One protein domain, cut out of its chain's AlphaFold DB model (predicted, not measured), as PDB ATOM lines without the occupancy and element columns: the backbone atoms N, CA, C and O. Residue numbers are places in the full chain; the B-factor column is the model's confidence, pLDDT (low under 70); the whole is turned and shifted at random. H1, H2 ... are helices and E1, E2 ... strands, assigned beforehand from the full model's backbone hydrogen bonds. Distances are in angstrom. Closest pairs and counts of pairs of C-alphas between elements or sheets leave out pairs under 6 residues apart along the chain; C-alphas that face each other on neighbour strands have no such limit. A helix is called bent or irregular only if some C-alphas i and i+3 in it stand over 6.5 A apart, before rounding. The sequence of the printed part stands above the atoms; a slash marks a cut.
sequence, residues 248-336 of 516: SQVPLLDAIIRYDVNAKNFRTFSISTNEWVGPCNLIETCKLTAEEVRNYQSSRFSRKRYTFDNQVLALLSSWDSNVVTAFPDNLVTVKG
ATOM      1  N   SER A 248      -1.892 -26.841  22.303       90.44
ATOM      2  CA  SER A 248      -2.174 -25.430  22.615       90.44
ATOM      3  C   SER A 248      -2.720 -25.175  24.026       90.44
ATOM      4  O   SER A 248      -2.720 -24.038  24.487       90.44
ATOM      5  N   GLN A 249      -3.203 -26.211  24.712       91.81
ATOM      6  CA  GLN A 249      -3.725 -26.155  26.077       91.81
ATOM      7  C   GLN A 249      -2.714 -26.650  27.116       91.81
ATOM      8  O   GLN A 249      -2.928 -26.422  28.302       91.81
ATOM      9  N   VAL A 250      -1.613 -27.295  26.711       92.44
ATOM     10  CA  VAL A 250      -0.570 -27.759  27.642       92.44
ATOM     11  C   VAL A 250      -0.035 -26.617  28.524       92.44
ATOM     12  O   VAL A 250       0.005 -26.812  29.741       92.44
ATOM     13  N   PRO A 251       0.248 -25.402  28.000       91.81
ATOM     14  CA  PRO A 251       0.686 -24.276  28.834       91.81
ATOM     15  C   PRO A 251      -0.347 -23.828  29.881       91.81
ATOM     16  O   PRO A 251       0.006 -23.180  30.863       91.81
ATOM     17  N   LEU A 252      -1.630 -24.167  29.696       91.88
ATOM     18  CA  LEU A 252      -2.704 -23.824  30.636       91.88
ATOM     19  C   LEU A 252      -2.665 -24.682  31.904       91.88
ATOM     20  O   LEU A 252      -3.184 -24.270  32.937       91.88
ATOM     21  N   LEU A 253      -2.069 -25.875  31.848       92.94
ATOM     22  CA  LEU A 253      -2.117 -26.847  32.947       92.94
ATOM     23  C   LEU A 253      -1.314 -26.420  34.172       92.94
ATOM     24  O   LEU A 253      -1.625 -26.824  35.295       92.94
ATOM     25  N   ASP A 254      -0.272 -25.628  33.948       91.38
ATOM     26  CA  ASP A 254       0.558 -25.046  34.992       91.38
ATOM     27  C   ASP A 254       0.516 -23.521  34.984       91.38
ATOM     28  O   ASP A 254       1.426 -22.857  35.480       91.38
ATOM     29  N   ALA A 255      -0.567 -22.972  34.436       90.88
ATOM     30  CA  ALA A 255      -0.788 -21.549  34.445       90.88
ATOM     31  C   ALA A 255      -1.158 -21.041  35.843       90.88
ATOM     32  O   ALA A 255      -1.944 -21.649  36.573       90.88
ATOM     33  N   ILE A 256      -0.601 -19.886  36.181       89.00
ATOM     34  CA  ILE A 256      -0.849 -19.126  37.405       89.00
ATOM     35  C   ILE A 256      -1.243 -17.699  37.036       89.00
ATOM     36  O   ILE A 256      -1.050 -17.265  35.899       89.00
ATOM     37  N   ILE A 257      -1.780 -16.947  37.987       86.38
ATOM     38  CA  ILE A 257      -1.993 -15.515  37.785       86.38
ATOM     39  C   ILE A 257      -0.707 -14.774  38.189       86.38
ATOM     40  O   ILE A 257      -0.121 -15.058  39.233       86.38
ATOM     41  N   ARG A 258      -0.255 -13.831  37.359       85.38
ATOM     42  CA  ARG A 258       0.880 -12.938  37.655       85.38
ATOM     43  C   ARG A 258       0.581 -11.504  37.245       85.38
ATOM     44  O   ARG A 258      -0.292 -11.269  36.405       85.38
ATOM     45  N   TYR A 259       1.304 -10.554  37.836       80.19
ATOM     46  CA  TYR A 259       1.236  -9.161  37.404       80.19
ATOM     47  C   TYR A 259       2.117  -8.954  36.172       80.19
ATOM     48  O   TYR A 259       3.327  -9.155  36.231       80.19
ATOM     49  N   ASP A 260       1.517  -8.556  35.053       83.44
ATOM     50  CA  ASP A 260       2.258  -8.158  33.861       83.44
ATOM     51  C   ASP A 260       2.600  -6.673  33.981       83.44
ATOM     52  O   ASP A 260       1.749  -5.799  33.795       83.44
ATOM     53  N   VAL A 261       3.864  -6.407  34.300       75.75
ATOM     54  CA  VAL A 261       4.416  -5.062  34.465       75.75
ATOM     55  C   VAL A 261       4.214  -4.207  33.209       75.75
ATOM     56  O   VAL A 261       3.895  -3.020  33.313       75.75
ATOM     57  N   ASN A 262       4.338  -4.805  32.021       80.81
ATOM     58  CA  ASN A 262       4.194  -4.095  30.751       80.81
ATOM     59  C   ASN A 262       2.728  -3.759  30.465       80.81
ATOM     60  O   ASN A 262       2.409  -2.644  30.052       80.81
ATOM     61  N   ALA A 263       1.823  -4.711  30.710       82.19
ATOM     62  CA  ALA A 263       0.386  -4.503  30.524       82.19
ATOM     63  C   ALA A 263      -0.281  -3.738  31.683       82.19
ATOM     64  O   ALA A 263      -1.450  -3.364  31.574       82.19
ATOM     65  N   LYS A 264       0.441  -3.526  32.790       77.00
ATOM     66  CA  LYS A 264      -0.051  -2.954  34.052       77.00
ATOM     67  C   LYS A 264      -1.306  -3.647  34.588       77.00
ATOM     68  O   LYS A 264      -2.151  -3.012  35.218       77.00
ATOM     69  N   ASN A 265      -1.450  -4.942  34.329       78.62
ATOM     70  CA  ASN A 265      -2.628  -5.706  34.721       78.62
ATOM     71  C   ASN A 265      -2.257  -7.162  35.015       78.62
ATOM     72  O   ASN A 265      -1.199  -7.645  34.619       78.62
ATOM     73  N   PHE A 266      -3.150  -7.874  35.691       78.50
ATOM     74  CA  PHE A 266      -2.994  -9.300  35.917       78.50
ATOM     75  C   PHE A 266      -3.317 -10.084  34.663       78.50
ATOM     76  O   PHE A 266      -4.237  -9.765  33.901       78.50
ATOM     77  N   ARG A 267      -2.530 -11.131  34.457       86.75
ATOM     78  CA  ARG A 267      -2.667 -12.026  33.322       86.75
ATOM     79  C   ARG A 267      -2.342 -13.446  33.749       86.75
ATOM     80  O   ARG A 267      -1.676 -13.694  34.753       86.75
ATOM     81  N   THR A 268      -2.841 -14.378  32.958       90.31
ATOM     82  CA  THR A 268      -2.556 -15.799  33.102       90.31
ATOM     83  C   THR A 268      -1.183 -16.075  32.494       90.31
ATOM     84  O   THR A 268      -0.952 -15.773  31.322       90.31
ATOM     85  N   PHE A 269      -0.279 -16.629  33.291       90.19
ATOM     86  CA  PHE A 269       1.120 -16.885  32.968       90.19
ATOM     87  C   PHE A 269       1.414 -18.381  33.066       90.19
ATOM     88  O   PHE A 269       1.114 -18.985  34.093       90.19
ATOM     89  N   SER A 270       1.998 -18.979  32.029       91.75
ATOM     90  CA  SER A 270       2.413 -20.384  32.059       91.75
ATOM     91  C   SER A 270       3.813 -20.508  32.636       91.75
ATOM     92  O   SER A 270       4.760 -19.903  32.135       91.75
ATOM     93  N   ILE A 271       3.952 -21.329  33.679       88.38
ATOM     94  CA  ILE A 271       5.261 -21.590  34.285       88.38
ATOM     95  C   ILE A 271       6.139 -22.392  33.318       88.38
ATOM     96  O   ILE A 271       7.334 -22.138  33.234       88.38
ATOM     97  N   SER A 272       5.570 -23.355  32.590       85.44
ATOM     98  CA  SER A 272       6.328 -24.251  31.710       85.44
ATOM     99  C   SER A 272       6.909 -23.545  30.489       85.44
ATOM    100  O   SER A 272       8.051 -23.823  30.128       85.44
ATOM    101  N   THR A 273       6.152 -22.634  29.871       87.12
ATOM    102  CA  THR A 273       6.623 -21.884  28.697       87.12
ATOM    103  C   THR A 273       7.266 -20.548  29.049       87.12
ATOM    104  O   THR A 273       7.944 -19.976  28.203       87.12
ATOM    105  N   ASN A 274       7.108 -20.064  30.289       86.62
ATOM    106  CA  ASN A 274       7.550 -18.735  30.721       86.62
ATOM    107  C   ASN A 274       6.919 -17.603  29.878       86.62
ATOM    108  O   ASN A 274       7.558 -16.592  29.590       86.62
ATOM    109  N   GLU A 275       5.656 -17.778  29.473       89.62
ATOM    110  CA  GLU A 275       4.926 -16.850  28.603       89.62
ATOM    111  C   GLU A 275       3.540 -16.485  29.157       89.62
ATOM    112  O   GLU A 275       2.895 -17.239  29.895       89.62
ATOM    113  N   TRP A 276       3.046 -15.314  28.746       91.12
ATOM    114  CA  TRP A 276       1.682 -14.864  29.015       91.12
ATOM    115  C   TRP A 276       0.689 -15.579  28.098       91.12
ATOM    116  O   TRP A 276       0.697 -15.374  26.888       91.12
ATOM    117  N   VAL A 277      -0.218 -16.362  28.676       92.25
ATOM    118  CA  VAL A 277      -1.170 -17.182  27.911       92.25
ATOM    119  C   VAL A 277      -2.482 -16.449  27.641       92.25
ATOM    120  O   VAL A 277      -3.154 -16.712  26.647       92.25
ATOM    121  N   GLY A 278      -2.877 -15.513  28.509       92.19
ATOM    122  CA  GLY A 278      -4.153 -14.828  28.333       92.19
ATOM    123  C   GLY A 278      -4.586 -13.922  29.486       92.19
ATOM    124  O   GLY A 278      -3.795 -13.625  30.381       92.19
ATOM    125  N   PRO A 279      -5.841 -13.446  29.460       90.56
ATOM    126  CA  PRO A 279      -6.449 -12.682  30.553       90.56
ATOM    127  C   PRO A 279      -6.677 -13.534  31.816       90.56
ATOM    128  O   PRO A 279      -6.663 -14.764  31.753       90.56
ATOM    129  N   CYS A 280      -6.912 -12.893  32.969       85.88
ATOM    130  CA  CYS A 280      -7.107 -13.573  34.262       85.88
ATOM    131  C   CYS A 280      -8.262 -14.567  34.299       85.88
ATOM    132  O   CYS A 280      -8.150 -15.603  34.940       85.88
ATOM    133  N   ASN A 281      -9.375 -14.270  33.628       84.81
ATOM    134  CA  ASN A 281     -10.557 -15.138  33.617       84.81
ATOM    135  C   ASN A 281     -10.281 -16.522  33.003       84.81
ATOM    136  O   ASN A 281     -11.015 -17.469  33.273       84.81
ATOM    137  N   LEU A 282      -9.199 -16.669  32.230       89.62
ATOM    138  CA  LEU A 282      -8.772 -17.958  31.695       89.62
ATOM    139  C   LEU A 282      -8.364 -18.943  32.806       89.62
ATOM    140  O   LEU A 282      -8.455 -20.151  32.597       89.62
ATOM    141  N   ILE A 283      -7.996 -18.455  33.998       87.00
ATOM    142  CA  ILE A 283      -7.535 -19.289  35.114       87.00
ATOM    143  C   ILE A 283      -8.569 -20.328  35.563       87.00
ATOM    144  O   ILE A 283      -8.195 -21.419  35.984       87.00
ATOM    145  N   GLU A 284      -9.867 -20.025  35.471       86.00
ATOM    146  CA  GLU A 284     -10.923 -20.979  35.828       86.00
ATOM    147  C   GLU A 284     -10.931 -22.154  34.852       86.00
ATOM    148  O   GLU A 284     -10.983 -23.311  35.264       86.00
ATOM    149  N   THR A 285     -10.772 -21.860  33.559       89.31
ATOM    150  CA  THR A 285     -10.631 -22.891  32.526       89.31
ATOM    151  C   THR A 285      -9.353 -23.701  32.746       89.31
ATOM    152  O   THR A 285      -9.408 -24.928  32.720       89.31
ATOM    153  N   CYS A 286      -8.229 -23.040  33.053       89.12
ATOM    154  CA  CYS A 286      -6.961 -23.700  33.379       89.12
ATOM    155  C   CYS A 286      -7.109 -24.681  34.550       89.12
ATOM    156  O   CYS A 286      -6.675 -25.829  34.460       89.12
ATOM    157  N   LYS A 287      -7.758 -24.245  35.638       89.19
ATOM    158  CA  LYS A 287      -7.997 -25.066  36.834       89.19
ATOM    159  C   LYS A 287      -8.857 -26.279  36.515       89.19
ATOM    160  O   LYS A 287      -8.462 -27.383  36.874       89.19
ATOM    161  N   LEU A 288      -9.958 -26.089  35.788       91.25
ATOM    162  CA  LEU A 288     -10.834 -27.184  35.369       91.25
ATOM    163  C   LEU A 288     -10.086 -28.208  34.506       91.25
ATOM    164  O   LEU A 288     -10.146 -29.401  34.787       91.25
ATOM    165  N   THR A 289      -9.331 -27.761  33.496       92.19
ATOM    166  CA  THR A 289      -8.547 -28.672  32.645       92.19
ATOM    167  C   THR A 289      -7.474 -29.407  33.454       92.19
ATOM    168  O   THR A 289      -7.337 -30.622  33.337       92.19
ATOM    169  N   ALA A 290      -6.743 -28.705  34.325       92.69
ATOM    170  CA  ALA A 290      -5.734 -29.320  35.181       92.69
ATOM    171  C   ALA A 290      -6.341 -30.325  36.176       92.69
ATOM    172  O   ALA A 290      -5.741 -31.364  36.442       92.69
ATOM    173  N   GLU A 291      -7.531 -30.053  36.716       92.00
ATOM    174  CA  GLU A 291      -8.269 -30.982  37.577       92.00
ATOM    175  C   GLU A 291      -8.738 -32.225  36.825       92.00
ATOM    176  O   GLU A 291      -8.566 -33.327  37.341       92.00
ATOM    177  N   GLU A 292      -9.262 -32.092  35.602       92.62
ATOM    178  CA  GLU A 292      -9.617 -33.247  34.768       92.62
ATOM    179  C   GLU A 292      -8.398 -34.156  34.535       92.62
ATOM    180  O   GLU A 292      -8.494 -35.372  34.714       92.62
ATOM    181  N   VAL A 293      -7.230 -33.574  34.237       93.31
ATOM    182  CA  VAL A 293      -5.966 -34.313  34.083       93.31
ATOM    183  C   VAL A 293      -5.537 -34.973  35.398       93.31
ATOM    184  O   VAL A 293      -5.249 -36.169  35.416       93.31
ATOM    185  N   ARG A 294      -5.539 -34.245  36.524       91.88
ATOM    186  CA  ARG A 294      -5.184 -34.807  37.843       91.88
ATOM    187  C   ARG A 294      -6.111 -35.951  38.241       91.88
ATOM    188  O   ARG A 294      -5.643 -36.976  38.736       91.88
ATOM    189  N   ASN A 295      -7.415 -35.797  38.031       91.62
ATOM    190  CA  ASN A 295      -8.414 -36.817  38.343       91.62
ATOM    191  C   ASN A 295      -8.202 -38.066  37.483       91.62
ATOM    192  O   ASN A 295      -8.239 -39.182  38.000       91.62
ATOM    193  N   TYR A 296      -7.900 -37.884  36.196       90.94
ATOM    194  CA  TYR A 296      -7.574 -38.987  35.298       90.94
ATOM    195  C   TYR A 296      -6.309 -39.736  35.742       90.94
ATOM    196  O   TYR A 296      -6.345 -40.956  35.913       90.94
ATOM    197  N   GLN A 297      -5.216 -39.011  36.003       90.19
ATOM    198  CA  GLN A 297      -3.923 -39.585  36.402       90.19
ATOM    199  C   GLN A 297      -3.948 -40.233  37.798       90.19
ATOM    200  O   GLN A 297      -3.186 -41.162  38.064       90.19
ATOM    201  N   SER A 298      -4.828 -39.769  38.692       87.12
ATOM    202  CA  SER A 298      -4.975 -40.290  40.062       87.12
ATOM    203  C   SER A 298      -6.016 -41.404  40.214       87.12
ATOM    204  O   SER A 298      -6.146 -41.970  41.304       87.12
ATOM    205  N   SER A 299      -6.751 -41.743  39.149       82.88
ATOM    206  CA  SER A 299      -7.788 -42.778  39.188       82.88
ATOM    207  C   SER A 299      -7.211 -44.128  39.635       82.88
ATOM    208  O   SER A 299      -6.332 -44.705  38.997       82.88
ATOM    209  N   ARG A 300      -7.718 -44.645  40.765       58.09
ATOM    210  CA  ARG A 300      -7.175 -45.816  41.485       58.09
ATOM    211  C   ARG A 300      -7.429 -47.169  40.812       58.09
ATOM    212  O   ARG A 300      -6.945 -48.181  41.313       58.09
ATOM    213  N   PHE A 301      -8.210 -47.221  39.734       58.34
ATOM    214  CA  PHE A 301      -8.840 -48.470  39.298       58.34
ATOM    215  C   PHE A 301      -8.067 -49.321  38.279       58.34
ATOM    216  O   PHE A 301      -8.502 -50.439  38.029       58.34
ATOM    217  N   SER A 302      -6.933 -48.889  37.713       50.03
ATOM    218  CA  SER A 302      -5.995 -49.779  36.986       50.03
ATOM    219  C   SER A 302      -4.881 -48.987  36.306       50.03
ATOM    220  O   SER A 302      -5.176 -48.019  35.615       50.03
ATOM    221  N   ARG A 303      -3.633 -49.471  36.450       65.12
ATOM    222  CA  ARG A 303      -2.394 -49.006  35.784       65.12
ATOM    223  C   ARG A 303      -2.104 -47.501  35.969       65.12
ATOM    224  O   ARG A 303      -2.974 -46.692  36.259       65.12
ATOM    225  N   LYS A 304      -0.833 -47.096  35.879       71.00
ATOM    226  CA  LYS A 304      -0.521 -45.660  35.811       71.00
ATOM    227  C   LYS A 304      -1.204 -45.121  34.555       71.00
ATOM    228  O   LYS A 304      -0.933 -45.624  33.468       71.00
ATOM    229  N   ARG A 305      -2.122 -44.173  34.722       83.62
ATOM    230  CA  ARG A 305      -2.784 -43.490  33.613       83.62
ATOM    231  C   ARG A 305      -1.940 -42.295  33.211       83.62
ATOM    232  O   ARG A 305      -1.506 -41.530  34.071       83.62
ATOM    233  N   TYR A 306      -1.710 -42.160  31.915       89.62
ATOM    234  CA  TYR A 306      -0.861 -41.124  31.351       89.62
ATOM    235  C   TYR A 306      -1.693 -40.223  30.456       89.62
ATOM    236  O   TYR A 306      -2.564 -40.691  29.726       89.62
ATOM    237  N   THR A 307      -1.430 -38.927  30.539       92.38
ATOM    238  CA  THR A 307      -2.063 -37.938  29.674       92.38
ATOM    239  C   THR A 307      -1.106 -37.613  28.547       92.38
ATOM    240  O   THR A 307       0.076 -37.393  28.808       92.38
ATOM    241  N   PHE A 308      -1.612 -37.560  27.320       94.12
ATOM    242  CA  PHE A 308      -0.816 -37.209  26.148       94.12
ATOM    243  C   PHE A 308      -1.295 -35.909  25.513       94.12
ATOM    244  O   PHE A 308      -2.471 -35.550  25.599       94.12
ATOM    245  N   ASP A 309      -0.389 -35.237  24.810       92.31
ATOM    246  CA  ASP A 309      -0.713 -34.120  23.923       92.31
ATOM    247  C   ASP A 309      -1.107 -34.560  22.499       92.31
ATOM    248  O   ASP A 309      -1.354 -33.744  21.608       92.31
ATOM    249  N   ASN A 310      -1.216 -35.876  22.292       92.12
ATOM    250  CA  ASN A 310      -1.616 -36.519  21.051       92.12
ATOM    251  C   ASN A 310      -2.778 -37.489  21.306       92.12
ATOM    252  O   ASN A 310      -2.677 -38.397  22.131       92.12
ATOM    253  N   GLN A 311      -3.879 -37.315  20.572       91.38
ATOM    254  CA  GLN A 311      -5.108 -38.097  20.761       91.38
ATOM    255  C   GLN A 311      -4.928 -39.589  20.471       91.38
ATOM    256  O   GLN A 311      -5.508 -40.428  21.159       91.38
ATOM    257  N   VAL A 312      -4.133 -39.919  19.449       91.50
ATOM    258  CA  VAL A 312      -3.863 -41.309  19.070       91.50
ATOM    259  C   VAL A 312      -3.044 -41.979  20.164       91.50
ATOM    260  O   VAL A 312      -3.442 -43.033  20.645       91.50
ATOM    261  N   LEU A 313      -1.969 -41.338  20.628       92.06
ATOM    262  CA  LEU A 313      -1.144 -41.884  21.710       92.06
ATOM    263  C   LEU A 313      -1.939 -42.029  23.016       92.06
ATOM    264  O   LEU A 313      -1.834 -43.063  23.671       92.06
ATOM    265  N   ALA A 314      -2.798 -41.056  23.348       91.38
ATOM    266  CA  ALA A 314      -3.694 -41.141  24.502       91.38
ATOM    267  C   ALA A 314      -4.556 -42.410  24.456       91.38
ATOM    268  O   ALA A 314      -4.590 -43.170  25.425       91.38
ATOM    269  N   LEU A 315      -5.200 -42.682  23.317       90.12
ATOM    270  CA  LEU A 315      -6.021 -43.879  23.152       90.12
ATOM    271  C   LEU A 315      -5.183 -45.162  23.199       90.12
ATOM    272  O   LEU A 315      -5.538 -46.097  23.914       90.12
ATOM    273  N   LEU A 316      -4.060 -45.204  22.480       89.88
ATOM    274  CA  LEU A 316      -3.215 -46.397  22.396       89.88
ATOM    275  C   LEU A 316      -2.547 -46.746  23.718       89.88
ATOM    276  O   LEU A 316      -2.427 -47.925  24.025       89.88
ATOM    277  N   SER A 317      -2.214 -45.755  24.541       89.12
ATOM    278  CA  SER A 317      -1.652 -45.989  25.875       89.12
ATOM    279  C   SER A 317      -2.591 -46.763  26.810       89.12
ATOM    280  O   SER A 317      -2.142 -47.392  27.769       89.12
ATOM    281  N   SER A 318      -3.901 -46.750  26.530       84.81
ATOM    282  CA  SER A 318      -4.875 -47.565  27.263       84.81
ATOM    283  C   SER A 318      -4.815 -49.050  26.887       84.81
ATOM    284  O   SER A 318      -5.241 -49.899  27.671       84.81
ATOM    285  N   TRP A 319      -4.275 -49.363  25.706       84.06
ATOM    286  CA  TRP A 319      -4.154 -50.716  25.163       84.06
ATOM    287  C   TRP A 319      -2.736 -51.269  25.294       84.06
ATOM    288  O   TRP A 319      -2.595 -52.462  25.530       84.06
ATOM    289  N   ASP A 320      -1.720 -50.411  25.190       86.44
ATOM    290  CA  ASP A 320      -0.308 -50.783  25.175       86.44
ATOM    291  C   ASP A 320       0.519 -49.841  26.056       86.44
ATOM    292  O   ASP A 320       0.565 -48.623  25.856       86.44
ATOM    293  N   SER A 321       1.195 -50.419  27.046       85.12
ATOM    294  CA  SER A 321       1.975 -49.648  28.013       85.12
ATOM    295  C   SER A 321       3.296 -49.104  27.453       85.12
ATOM    296  O   SER A 321       3.818 -48.123  27.993       85.12
ATOM    297  N   ASN A 322       3.800 -49.666  26.350       88.56
ATOM    298  CA  ASN A 322       5.058 -49.258  25.717       88.56
ATOM    299  C   ASN A 322       4.952 -47.922  24.974       88.56
ATOM    300  O   ASN A 322       5.953 -47.244  24.760       88.56
ATOM    301  N   VAL A 323       3.737 -47.462  24.663       89.75
ATOM    302  CA  VAL A 323       3.521 -46.133  24.063       89.75
ATOM    303  C   VAL A 323       4.114 -45.028  24.946       89.75
ATOM    304  O   VAL A 323       4.679 -44.053  24.457       89.75
ATOM    305  N   VAL A 324       4.037 -45.205  26.267       89.88
ATOM    306  CA  VAL A 324       4.554 -44.256  27.263       89.88
ATOM    307  C   VAL A 324       6.078 -44.171  27.217       89.88
ATOM    308  O   VAL A 324       6.638 -43.086  27.346       89.88
ATOM    309  N   THR A 325       6.756 -45.307  27.051       90.00
ATOM    310  CA  THR A 325       8.222 -45.359  26.985       90.00
ATOM    311  C   THR A 325       8.743 -44.918  25.621       90.00
ATOM    312  O   THR A 325       9.822 -44.335  25.558       90.00
ATOM    313  N   ALA A 326       7.979 -45.149  24.551       90.88
ATOM    314  CA  ALA A 326       8.333 -44.744  23.195       90.88
ATOM    315  C   ALA A 326       8.161 -43.234  22.942       90.88
ATOM    316  O   ALA A 326       8.934 -42.663  22.175       90.88
ATOM    317  N   PHE A 327       7.191 -42.580  23.598       92.50
ATOM    318  CA  PHE A 327       6.882 -41.153  23.401       92.50
ATOM    319  C   PHE A 327       6.893 -40.354  24.713       92.50
ATOM    320  O   PHE A 327       5.869 -39.777  25.092       92.50
ATOM    321  N   PRO A 328       8.039 -40.275  25.415       93.38
ATOM    322  CA  PRO A 328       8.133 -39.531  26.667       93.38
ATOM    323  C   PRO A 328       7.897 -38.026  26.476       93.38
ATOM    324  O   PRO A 328       7.356 -37.382  27.369       93.38
ATOM    325  N   ASP A 329       8.246 -37.476  25.309       92.56
ATOM    326  CA  ASP A 329       8.105 -36.046  25.004       92.56
ATOM    327  C   ASP A 329       6.643 -35.618  24.798       92.56
ATOM    328  O   ASP A 329       6.315 -34.444  24.950       92.56
ATOM    329  N   ASN A 330       5.753 -36.568  24.493       92.88
ATOM    330  CA  ASN A 330       4.317 -36.328  24.345       92.88
ATOM    331  C   ASN A 330       3.549 -36.479  25.666       92.88
ATOM    332  O   ASN A 330       2.329 -36.294  25.699       92.88
ATOM    333  N   LEU A 331       4.235 -36.854  26.752       93.06
ATOM    334  CA  LEU A 331       3.615 -37.011  28.059       93.06
ATOM    335  C   LEU A 331       3.370 -35.655  28.708       93.06
ATOM    336  O   LEU A 331       4.266 -34.837  28.903       93.06
ATOM    337  N   VAL A 332       2.133 -35.467  29.136       92.69
ATOM    338  CA  VAL A 332       1.686 -34.257  29.803       92.69
ATOM    339  C   VAL A 332       1.699 -34.483  31.309       92.69
ATOM    340  O   VAL A 332       0.882 -35.221  31.869       92.69
ATOM    341  N   THR A 333       2.623 -33.812  31.988       88.50
ATOM    342  CA  THR A 333       2.698 -33.810  33.451       88.50
ATOM    343  C   THR A 333       1.986 -32.592  34.016       88.50
ATOM    344  O   THR A 333       2.325 -31.461  33.672       88.50
ATOM    345  N   VAL A 334       1.041 -32.810  34.928       90.75
ATOM    346  CA  VAL A 334       0.375 -31.723  35.650       90.75
ATOM    347  C   VAL A 334       0.957 -31.601  37.056       90.75
ATOM    348  O   VAL A 334       1.056 -32.579  37.797       90.75
ATOM    349  N   LYS A 335       1.338 -30.381  37.440       89.38
ATOM    350  CA  LYS A 335       1.788 -30.089  38.804       89.38
ATOM    351  C   LYS A 335       0.636 -30.265  39.795       89.38
ATOM    352  O   LYS A 335      -0.541 -30.038  39.473       89.38
ATOM    353  N   GLY A 336       0.973 -30.658  41.021       87.81
ATOM    354  CA  GLY A 336      -0.016 -30.799  42.088       87.81
ATOM    355  C   GLY A 336      -0.672 -29.455  42.419       87.81
ATOM    356  O   GLY A 336      -0.041 -28.407  42.321       87.81
TER     357      GLY A 336
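What this domain is: This is residues 248 to 336 of the 516 residues of the protein "Hypothetical protein" of Chaetoceros debilis (UniProt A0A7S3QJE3). This is an elongated model with a small, strongly twisted sheet of E1, E2 and E3 at one end and two short helices, H3 and H4, at the other. The long helix H2 runs lengthwise between these ends, its first part beside the sheet, while the short helix H1 lies over the sheet near the middle of the whole. The printed part has 89 residues with four named helices and three named strands, in the order H1 E1 E2 E3 H2 H3 H4; the sheet has the order E1 E2 E3, antiparallel throughout, and the class is mixed, helices and strands. The whole is loose, with a radius of gyration of the C-alphas of 15.1 A, and a rod in outline, spanning 49 by 24 by 18 A.

How they stand to each other: Start at H1, residues 248 to 252, which is on the sheet formed by E1, residues 255 to 260, E2, residues 265 to 270, and E3, residues 275 to 279. Its height over the sheet is 8.8 A, and it lies only just over E2, on which 3 of its 5 C-alphas fall. The three strands make a meander, each the antiparallel neighbour of the one before. In the hairpin E1 and E2, look for N 256 and O 269, 2.8 A apart and within hydrogen-bond range; the strands' directions differ by 144 degrees. In the hairpin E2 and E3, N 268 and O 278 are within hydrogen-bond range at 2.8 A, and the directions differ by 128 degrees. H2, residues 282 to 298, only grazes the sheet, with its residues 282 to 290. With its residues 283 to 290 alone it touches H1, where the closest C-alphas are those of Leu 252 and Cys 286, 5.1 A apart. H3, residues 311 to 317, is apart from H2. H3 and H4, residues 322 to 326, touch only at the corner by their link, the closest C-alphas being those of Ser 317 and Val 323, 5.5 A apart. Both are not on the sheet. Every O i to N i+4 pair is within hydrogen-bond range in H2, H3 and H4; H1 has 0 of 1, and 1 of 2 O i to N i+3 pairs.

Where its parts are: Find C-alpha 248 at (-2.174, -25.430, 22.615), where H1 begins; it is irregular, but only just, with C-alphas 248 and 251 6.9 A apart. E1 measures 13.7 A, E2 15.7 A and E3 12.3 A. From C-alpha 282 at (-8.772, -17.958, 31.695), H2 runs 24.1 A. H3 measures 10.0 A, and H4 ends at C-alpha 326, (8.333, -44.744, 23.195).

The domain as a whole: The two C-alphas farthest apart, those of Lys 264 and Trp 319, are 48.8 A apart. The printed part has no cut. The link from H2 to H3, residues 299 to 310, is long, and its residues 300 to 303 are under 70 in pLDDT; the mean of the printed part is 87.3.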